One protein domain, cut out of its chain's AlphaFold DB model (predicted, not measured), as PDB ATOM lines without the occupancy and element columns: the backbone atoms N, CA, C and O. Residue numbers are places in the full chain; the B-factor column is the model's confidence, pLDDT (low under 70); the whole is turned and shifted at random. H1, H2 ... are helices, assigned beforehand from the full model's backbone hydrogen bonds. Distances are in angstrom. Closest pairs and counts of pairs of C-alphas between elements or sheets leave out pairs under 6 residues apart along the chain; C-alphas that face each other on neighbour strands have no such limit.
ATOM      1  N   GLY A  16     160.587  72.813 119.254       82.50
ATOM      2  CA  GLY A  16     161.294  72.109 120.323       82.50
ATOM      3  C   GLY A  16     162.745  72.576 120.466       82.50
ATOM      4  O   GLY A  16     163.188  72.897 121.571       82.50
ATOM      5  N   ARG A  17     163.468  72.690 119.347       78.81
ATOM      6  CA  ARG A  17     164.848  73.210 119.312       78.81
ATOM      7  C   ARG A  17     164.934  74.671 119.747       78.81
ATOM      8  O   ARG A  17     165.854  75.037 120.475       78.81
ATOM      9  N   TYR A  18     163.964  75.492 119.347       78.25
ATOM     10  CA  TYR A  18     163.867  76.889 119.773       78.25
ATOM     11  C   TYR A  18     163.710  77.006 121.297       78.25
ATOM     12  O   TYR A  18     164.429  77.765 121.952       78.25
ATOM     13  N   GLN A  19     162.831  76.191 121.884       76.12
ATOM     14  CA  GLN A  19     162.600  76.178 123.330       76.12
ATOM     15  C   GLN A  19     163.810  75.654 124.119       76.12
ATOM     16  O   GLN A  19     164.105  76.181 125.192       76.12
ATOM     17  N   GLN A  20     164.542  74.668 123.587       77.06
ATOM     18  CA  GLN A  20     165.775  74.161 124.206       77.06
ATOM     19  C   GLN A  20     166.863  75.240 124.293       77.06
ATOM     20  O   GLN A  20     167.480  75.390 125.346       77.06
ATOM     21  N   GLY A  21     167.054  76.037 123.234       73.31
ATOM     22  CA  GLY A  21     168.001  77.159 123.249       73.31
ATOM     23  C   GLY A  21     167.610  78.261 124.240       73.31
ATOM     24  O   GLY A  21     168.464  78.829 124.915       73.31
ATOM     25  N   ARG A  22     166.305  78.519 124.396       64.56
ATOM     26  CA  ARG A  22     165.771  79.510 125.344       64.56
ATOM     27  C   ARG A  22     165.903  79.081 126.811       64.56
ATOM     28  O   ARG A  22     166.012  79.929 127.694       64.56
ATOM     29  N   ALA A  23     165.893  77.779 127.098       60.62
ATOM     30  CA  ALA A  23     165.965  77.269 128.467       60.62
ATOM     31  C   ALA A  23     167.326  77.520 129.147       60.62
ATOM     32  O   ALA A  23     167.367  77.653 130.368       60.62
ATOM     33  N   ALA A  24     168.413  77.638 128.377       60.50
ATOM     34  CA  ALA A  24     169.770  77.826 128.896       60.50
ATOM     35  C   ALA A  24     170.063  79.247 129.430       60.50
ATOM     36  O   ALA A  24     171.089  79.454 130.070       60.50
ATOM     37  N   GLY A  25     169.171  80.217 129.191       57.53
ATOM     38  CA  GLY A  25     169.343  81.626 129.568       57.53
ATOM     39  C   GLY A  25     168.260  82.160 130.503       57.53
ATOM     40  O   GLY A  25     167.948  83.346 130.448       57.53
ATOM     41  N   ARG A  26     167.627  81.305 131.320       58.00
ATOM     42  CA  ARG A  26     166.640  81.770 132.305       58.00
ATOM     43  C   ARG A  26     167.355  82.558 133.405       58.00
ATOM     44  O   ARG A  26     167.896  81.970 134.338       58.00
ATOM     45  N   ALA A  27     167.366  83.883 133.273       59.53
ATOM     46  CA  ALA A  27     167.632  84.783 134.386       59.53
ATOM     47  C   ALA A  27     166.704  84.402 135.551       59.53
ATOM     48  O   ALA A  27     165.560  83.997 135.329       59.53
ATOM     49  N   GLN A  28     167.223  84.437 136.782       57.16
ATOM     50  CA  GLN A  28     166.429  84.104 137.961       57.16
ATOM     51  C   GLN A  28     165.203  85.013 137.986       57.16
ATOM     52  O   GLN A  28     165.349  86.233 137.976       57.16
ATOM     53  N   ALA A  29     164.022  84.392 137.976       56.50
ATOM     54  CA  ALA A  29     162.752  85.090 137.940       56.50
ATOM     55  C   ALA A  29     162.706  86.084 139.101       56.50
ATOM     56  O   ALA A  29     162.671  85.689 140.270       56.50
ATOM     57  N   ILE A  30     162.708  87.375 138.772       57.38
ATOM     58  CA  ILE A  30     162.273  88.400 139.712       57.38
ATOM     59  C   ILE A  30     160.843  87.997 140.067       57.38
ATOM     60  O   ILE A  30     160.043  87.742 139.167       57.38
ATOM     61  N   SER A  31     160.568  87.832 141.364       60.78
ATOM     62  CA  SER A  31     159.273  87.425 141.931       60.78
ATOM     63  C   SER A  31     158.104  87.814 141.027       60.78
ATOM     64  O   SER A  31     157.999  88.996 140.699       60.78
ATOM     65  N   ALA A  32     157.262  86.852 140.628       67.88
ATOM     66  CA  ALA A  32     156.181  87.065 139.665       67.88
ATOM     67  C   ALA A  32     155.397  88.345 139.999       67.88
ATOM     68  O   ALA A  32     154.671  88.404 140.993       67.88
ATOM     69  N   ARG A  33     155.604  89.393 139.195       80.38
ATOM     70  CA  ARG A  33     154.924  90.678 139.360       80.38
ATOM     71  C   ARG A  33     153.551  90.566 138.713       80.38
ATOM     72  O   ARG A  33     153.412  89.953 137.660       80.38
ATOM     73  N   LEU A  34     152.537  91.139 139.348       85.81
ATOM     74  CA  LEU A  34     151.186  91.215 138.797       85.81
ATOM     75  C   LEU A  34     150.950  92.628 138.271       85.81
ATOM     76  O   LEU A  34     151.255  93.599 138.962       85.81
ATOM     77  N   CYS A  35     150.392  92.739 137.070       87.25
ATOM     78  CA  CYS A  35     149.996  94.012 136.491       87.25
ATOM     79  C   CYS A  35     148.862  94.631 137.314       87.25
ATOM     80  O   CYS A  35     147.791  94.035 137.442       87.25
ATOM     81  N   ARG A  36     149.051  95.857 137.814       83.88
ATOM     82  CA  ARG A  36     148.013  96.582 138.567       83.88
ATOM     83  C   ARG A  36     146.776  96.931 137.733       83.88
ATOM     84  O   ARG A  36     145.715  97.159 138.305       83.88
ATOM     85  N   HIS A  37     146.894  96.956 136.404       83.75
ATOM     86  CA  HIS A  37     145.797  97.332 135.509       83.75
ATOM     87  C   HIS A  37     144.869  96.165 135.156       83.75
ATOM     88  O   HIS A  37     143.660  96.357 135.056       83.75
ATOM     89  N   CYS A  38     145.409  94.959 134.954       86.31
ATOM     90  CA  CYS A  38     144.621  93.807 134.492       86.31
ATOM     91  C   CYS A  38     144.806  92.524 135.313       86.31
ATOM     92  O   CYS A  38     144.118  91.540 135.053       86.31
ATOM     93  N   GLY A  39     145.727  92.505 136.277       84.00
ATOM     94  CA  GLY A  39     146.019  91.334 137.104       84.00
ATOM     95  C   GLY A  39     146.815  90.229 136.400       84.00
ATOM     96  O   GLY A  39     147.010  89.167 136.984       84.00
ATOM     97  N   ALA A  40     147.279  90.451 135.165       85.31
ATOM     98  CA  ALA A  40     148.126  89.493 134.459       85.31
ATOM     99  C   ALA A  40     149.510  89.367 135.118       85.31
ATOM    100  O   ALA A  40     150.031  90.331 135.678       85.31
ATOM    101  N   VAL A  41     150.119  88.183 135.023       87.25
ATOM    102  CA  VAL A  41     151.512  87.965 135.437       87.25
ATOM    103  C   VAL A  41     152.436  88.629 134.419       87.25
ATOM    104  O   VAL A  41     152.329  88.336 133.233       87.25
ATOM    105  N   LEU A  42     153.332  89.494 134.891       82.31
ATOM    106  CA  LEU A  42     154.344  90.173 134.084       82.31
ATOM    107  C   LEU A  42     155.606  89.315 133.983       82.31
ATOM    108  O   LEU A  42     156.164  88.895 135.003       82.31
ATOM    109  N   ALA A  43     156.063  89.082 132.758       81.25
ATOM    110  CA  ALA A  43     157.333  88.436 132.465       81.25
ATOM    111  C   ALA A  43     158.523  89.405 132.611       81.25
ATOM    112  O   ALA A  43     158.373  90.623 132.737       81.25
ATOM    113  N   ASP A  44     159.741  88.858 132.585       73.94
ATOM    114  CA  ASP A  44     160.960  89.668 132.584       73.94
ATOM    115  C   ASP A  44     161.013  90.567 131.340       73.94
ATOM    116  O   ASP A  44     161.032  90.086 130.207       73.94
ATOM    117  N   GLY A  45     161.050  91.880 131.575       76.00
ATOM    118  CA  GLY A  45     161.065  92.907 130.531       76.00
ATOM    119  C   GLY A  45     159.693  93.471 130.156       76.00
ATOM    120  O   GLY A  45     159.654  94.437 129.406       76.00
ATOM    121  N   GLU A  46     158.589  92.936 130.686       78.94
ATOM    122  CA  GLU A  46     157.261  93.533 130.501       78.94
ATOM    123  C   GLU A  46     157.036  94.672 131.509       78.94
ATOM    124  O   GLU A  46     157.285  94.510 132.711       78.94
ATOM    125  N   ASN A  47     156.558  95.825 131.024       79.00
ATOM    126  CA  ASN A  47     156.168  96.966 131.850       79.00
ATOM    127  C   ASN A  47     154.635  97.131 131.882       79.00
ATOM    128  O   ASN A  47     153.927  96.919 130.900       79.00
ATOM    129  N   GLU A  48     154.123  97.539 133.039       82.62
ATOM    130  CA  GLU A  48     152.723  97.884 133.281       82.62
ATOM    131  C   GLU A  48     152.243  99.054 132.409       82.62
ATOM    132  O   GLU A  48     151.075  99.069 132.018       82.62
ATOM    133  N   ASP A  49     153.138  99.982 132.056       80.69
ATOM    134  CA  ASP A  49     152.829 101.153 131.219       80.69
ATOM    135  C   ASP A  49     152.396 100.767 129.791       80.69
ATOM    136  O   ASP A  49     151.634 101.483 129.144       80.69
ATOM    137  N   GLU A  50     152.835  99.603 129.303       81.12
ATOM    138  CA  GLU A  50     152.490  99.063 127.982       81.12
ATOM    139  C   GLU A  50     151.200  98.224 128.012       81.12
ATOM    140  O   GLU A  50     150.772  97.668 126.995       81.12
ATOM    141  N   CYS A  51     150.545  98.114 129.174       84.44
ATOM    142  CA  CYS A  51     149.332  97.328 129.309       84.44
ATOM    143  C   CYS A  51     148.190  97.931 128.479       84.44
ATOM    144  O   CYS A  51     147.742  99.055 128.693       84.44
ATOM    145  N   SER A  52     147.602  97.138 127.579       78.31
ATOM    146  CA  SER A  52     146.446  97.580 126.784       78.31
ATOM    147  C   SER A  52     145.195  97.878 127.626       78.31
ATOM    148  O   SER A  52     144.218  98.426 127.115       78.31
ATOM    149  N   ALA A  53     145.181  97.485 128.905       70.25
ATOM    150  CA  ALA A  53     144.117  97.829 129.841       70.25
ATOM    151  C   ALA A  53     144.274  99.235 130.441       70.25
ATOM    152  O   ALA A  53     143.269  99.782 130.890       70.25
ATOM    153  N   THR A  54     145.465  99.844 130.398       68.75
ATOM    154  CA  THR A  54     145.711 101.213 130.884       68.75
ATOM    155  C   THR A  54     144.759 102.198 130.201       68.75
ATOM    156  O   THR A  54     143.969 102.861 130.866       68.75
ATOM    157  N   PHE A  55     144.670 102.130 128.868       65.12
ATOM    158  CA  PHE A  55     143.739 102.943 128.076       65.12
ATOM    159  C   PHE A  55     142.255 102.702 128.400       65.12
ATOM    160  O   PHE A  55     141.434 103.601 128.234       65.12
ATOM    161  N   ARG A  56     141.876 101.499 128.862       61.84
ATOM    162  CA  ARG A  56     140.483 101.215 129.253       61.84
ATOM    163  C   ARG A  56     140.120 101.876 130.580       61.84
ATOM    164  O   ARG A  56     138.986 102.323 130.729       61.84
ATOM    165  N   VAL A  57     141.052 101.937 131.531       62.06
ATOM    166  CA  VAL A  57     140.828 102.620 132.815       62.06
ATOM    167  C   VAL A  57     140.644 104.118 132.577       62.06
ATOM    168  O   VAL A  57     139.666 104.692 133.061       62.06
ATOM    169  N   ASP A  58     141.493 104.730 131.754       62.12
ATOM    170  CA  ASP A  58     141.377 106.151 131.411       62.12
ATOM    171  C   ASP A  58     140.037 106.474 130.734       62.12
ATOM    172  O   ASP A  58     139.348 107.408 131.152       62.12
ATOM    173  N   ASP A  59     139.595 105.651 129.776       61.69
ATOM    174  CA  ASP A  59     138.290 105.811 129.116       61.69
ATOM    175  C   ASP A  59     137.126 105.763 130.119       61.69
ATOM    176  O   ASP A  59     136.243 106.624 130.113       61.69
ATOM    177  N   THR A  60     137.137 104.801 131.050       62.38
ATOM    178  CA  THR A  60     136.079 104.718 132.071       62.38
ATOM    179  C   THR A  60     136.063 105.934 132.994       62.38
ATOM    180  O   THR A  60     134.987 106.442 133.318       62.38
ATOM    181  N   THR A  61     137.232 106.445 133.373       65.50
ATOM    182  CA  THR A  61     137.369 107.596 134.276       65.50
ATOM    183  C   THR A  61     136.882 108.883 133.605       65.50
ATOM    184  O   THR A  61     136.095 109.633 134.189       65.50
ATOM    185  N   LEU A  62     137.248 109.083 132.335       65.25
ATOM    186  CA  LEU A  62     136.782 110.196 131.503       65.25
ATOM    187  C   LEU A  62     135.262 110.165 131.305       65.25
ATOM    188  O   LEU A  62     134.596 111.198 131.403       65.25
ATOM    189  N   ARG A  63     134.680 108.980 131.084       60.38
ATOM    190  CA  ARG A  63     133.223 108.814 130.952       60.38
ATOM    191  C   ARG A  63     132.476 109.168 132.237       60.38
ATOM    192  O   ARG A  63     131.427 109.810 132.172       60.38
ATOM    193  N   TRP A  64     133.013 108.797 133.398       63.62
ATOM    194  CA  TRP A  64     132.446 109.187 134.691       63.62
ATOM    195  C   TRP A  64     132.548 110.696 134.943       63.62
ATOM    196  O   TRP A  64     131.570 111.294 135.394       63.62
ATOM    197  N   GLN A  65     133.673 111.330 134.597       65.81
ATOM    198  CA  GLN A  65     133.820 112.788 134.680       65.81
ATOM    199  C   GLN A  65     132.837 113.524 133.765       65.81
ATOM    200  O   GLN A  65     132.162 114.451 134.213       65.81
ATOM    201  N   ALA A  66     132.691 113.087 132.513       68.50
ATOM    202  CA  ALA A  66     131.735 113.676 131.581       68.50
ATOM    203  C   ALA A  66     130.290 113.566 132.104       68.50
ATOM    204  O   ALA A  66     129.533 114.537 132.057       68.50
ATOM    205  N   ALA A  67     129.921 112.414 132.673       68.75
ATOM    206  CA  ALA A  67     128.608 112.209 133.278       68.75
ATOM    207  C   ALA A  67     128.364 113.099 134.512       68.75
ATOM    208  O   ALA A  67     127.233 113.529 134.741       68.75
ATOM    209  N   GLN A  68     129.396 113.394 135.307       69.56
ATOM    210  CA  GLN A  68     129.296 114.311 136.448       69.56
ATOM    211  C   GLN A  68     129.112 115.767 136.009       69.56
ATOM    212  O   GLN A  68     128.253 116.455 136.555       69.56
ATOM    213  N   ILE A  69     129.855 116.217 134.993       70.88
ATOM    214  CA  ILE A  69     129.720 117.572 134.434       70.88
ATOM    215  C   ILE A  69     128.299 117.785 133.895       70.88
ATOM    216  O   ILE A  69     127.652 118.769 134.240       70.88
ATOM    217  N   LEU A  70     127.774 116.826 133.126       69.00
ATOM    218  CA  LEU A  70     126.403 116.868 132.599       69.00
ATOM    219  C   LEU A  70     125.330 116.914 133.698       69.00
ATOM    220  O   LEU A  70     124.299 117.549 133.512       69.00
ATOM    221  N   ARG A  71     125.562 116.267 134.846       69.19
ATOM    222  CA  ARG A  71     124.638 116.300 135.993       69.19
ATOM    223  C   ARG A  71     124.667 117.610 136.781       69.19
ATOM    224  O   ARG A  71     123.684 117.900 137.446       69.19
ATOM    225  N   GLY A  72     125.763 118.367 136.732       66.00
ATOM    226  CA  GLY A  72     125.883 119.679 137.383       66.00
ATOM    227  C   GLY A  72     125.414 120.861 136.524       66.00
ATOM    228  O   GLY A  72     125.425 121.991 136.995       66.00
ATOM    229  N   LEU A  73     125.037 120.605 135.268       59.56
ATOM    230  CA  LEU A  73     124.544 121.588 134.295       59.56
ATOM    231  C   LEU A  73     123.004 121.659 134.224       59.56
ATOM    232  O   LEU A  73     122.474 122.317 133.329       59.56
TER     233      LEU A  73
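What this domain is: This is residues 16 to 73 of the 74 residues of an uncharacterized protein of Bradyrhizobium lablabi (UniProt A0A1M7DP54). A short helix, H1, and a long one, H2, stick out at opposite ends of a looped middle, residues 24 to 53, which has no named element. The free stretches, residues 16 to 25 and 58 to 73, make much of the length. The printed part has 58 residues, with H1 then H2, no named strand, and under half of the residues in named elements, 26; the class is all helix. It is extended, with a radius of gyration of the C-alphas of 19.3 A and spans of 64 by 22 by 13 A.

How they stand to each other: H1, residues 16 to 23, and H2, residues 54 to 71, are apart. Between them, residues 33 to 34 pair with residues 41 to 42, antiparallel. In both helices every O i to N i+4 pair is within hydrogen-bond range.

Where its parts are: H1 begins at C-alpha 16 (161.294, 72.109, 120.323) and is 10.7 A long. H2 is 26.4 A long and ends at C-alpha 71 (124.638, 116.300, 135.993).

The domain as a whole: The C-alphas farthest apart, of Arg 17 and Leu 73, are 64.7 A apart. The printed part has no cut; the link from H1 to H2 is long, 30 residues. Mean pLDDT of the printed part is 71.5; residues 22 to 32, 54 to 68 and 70 to 73 are under 70.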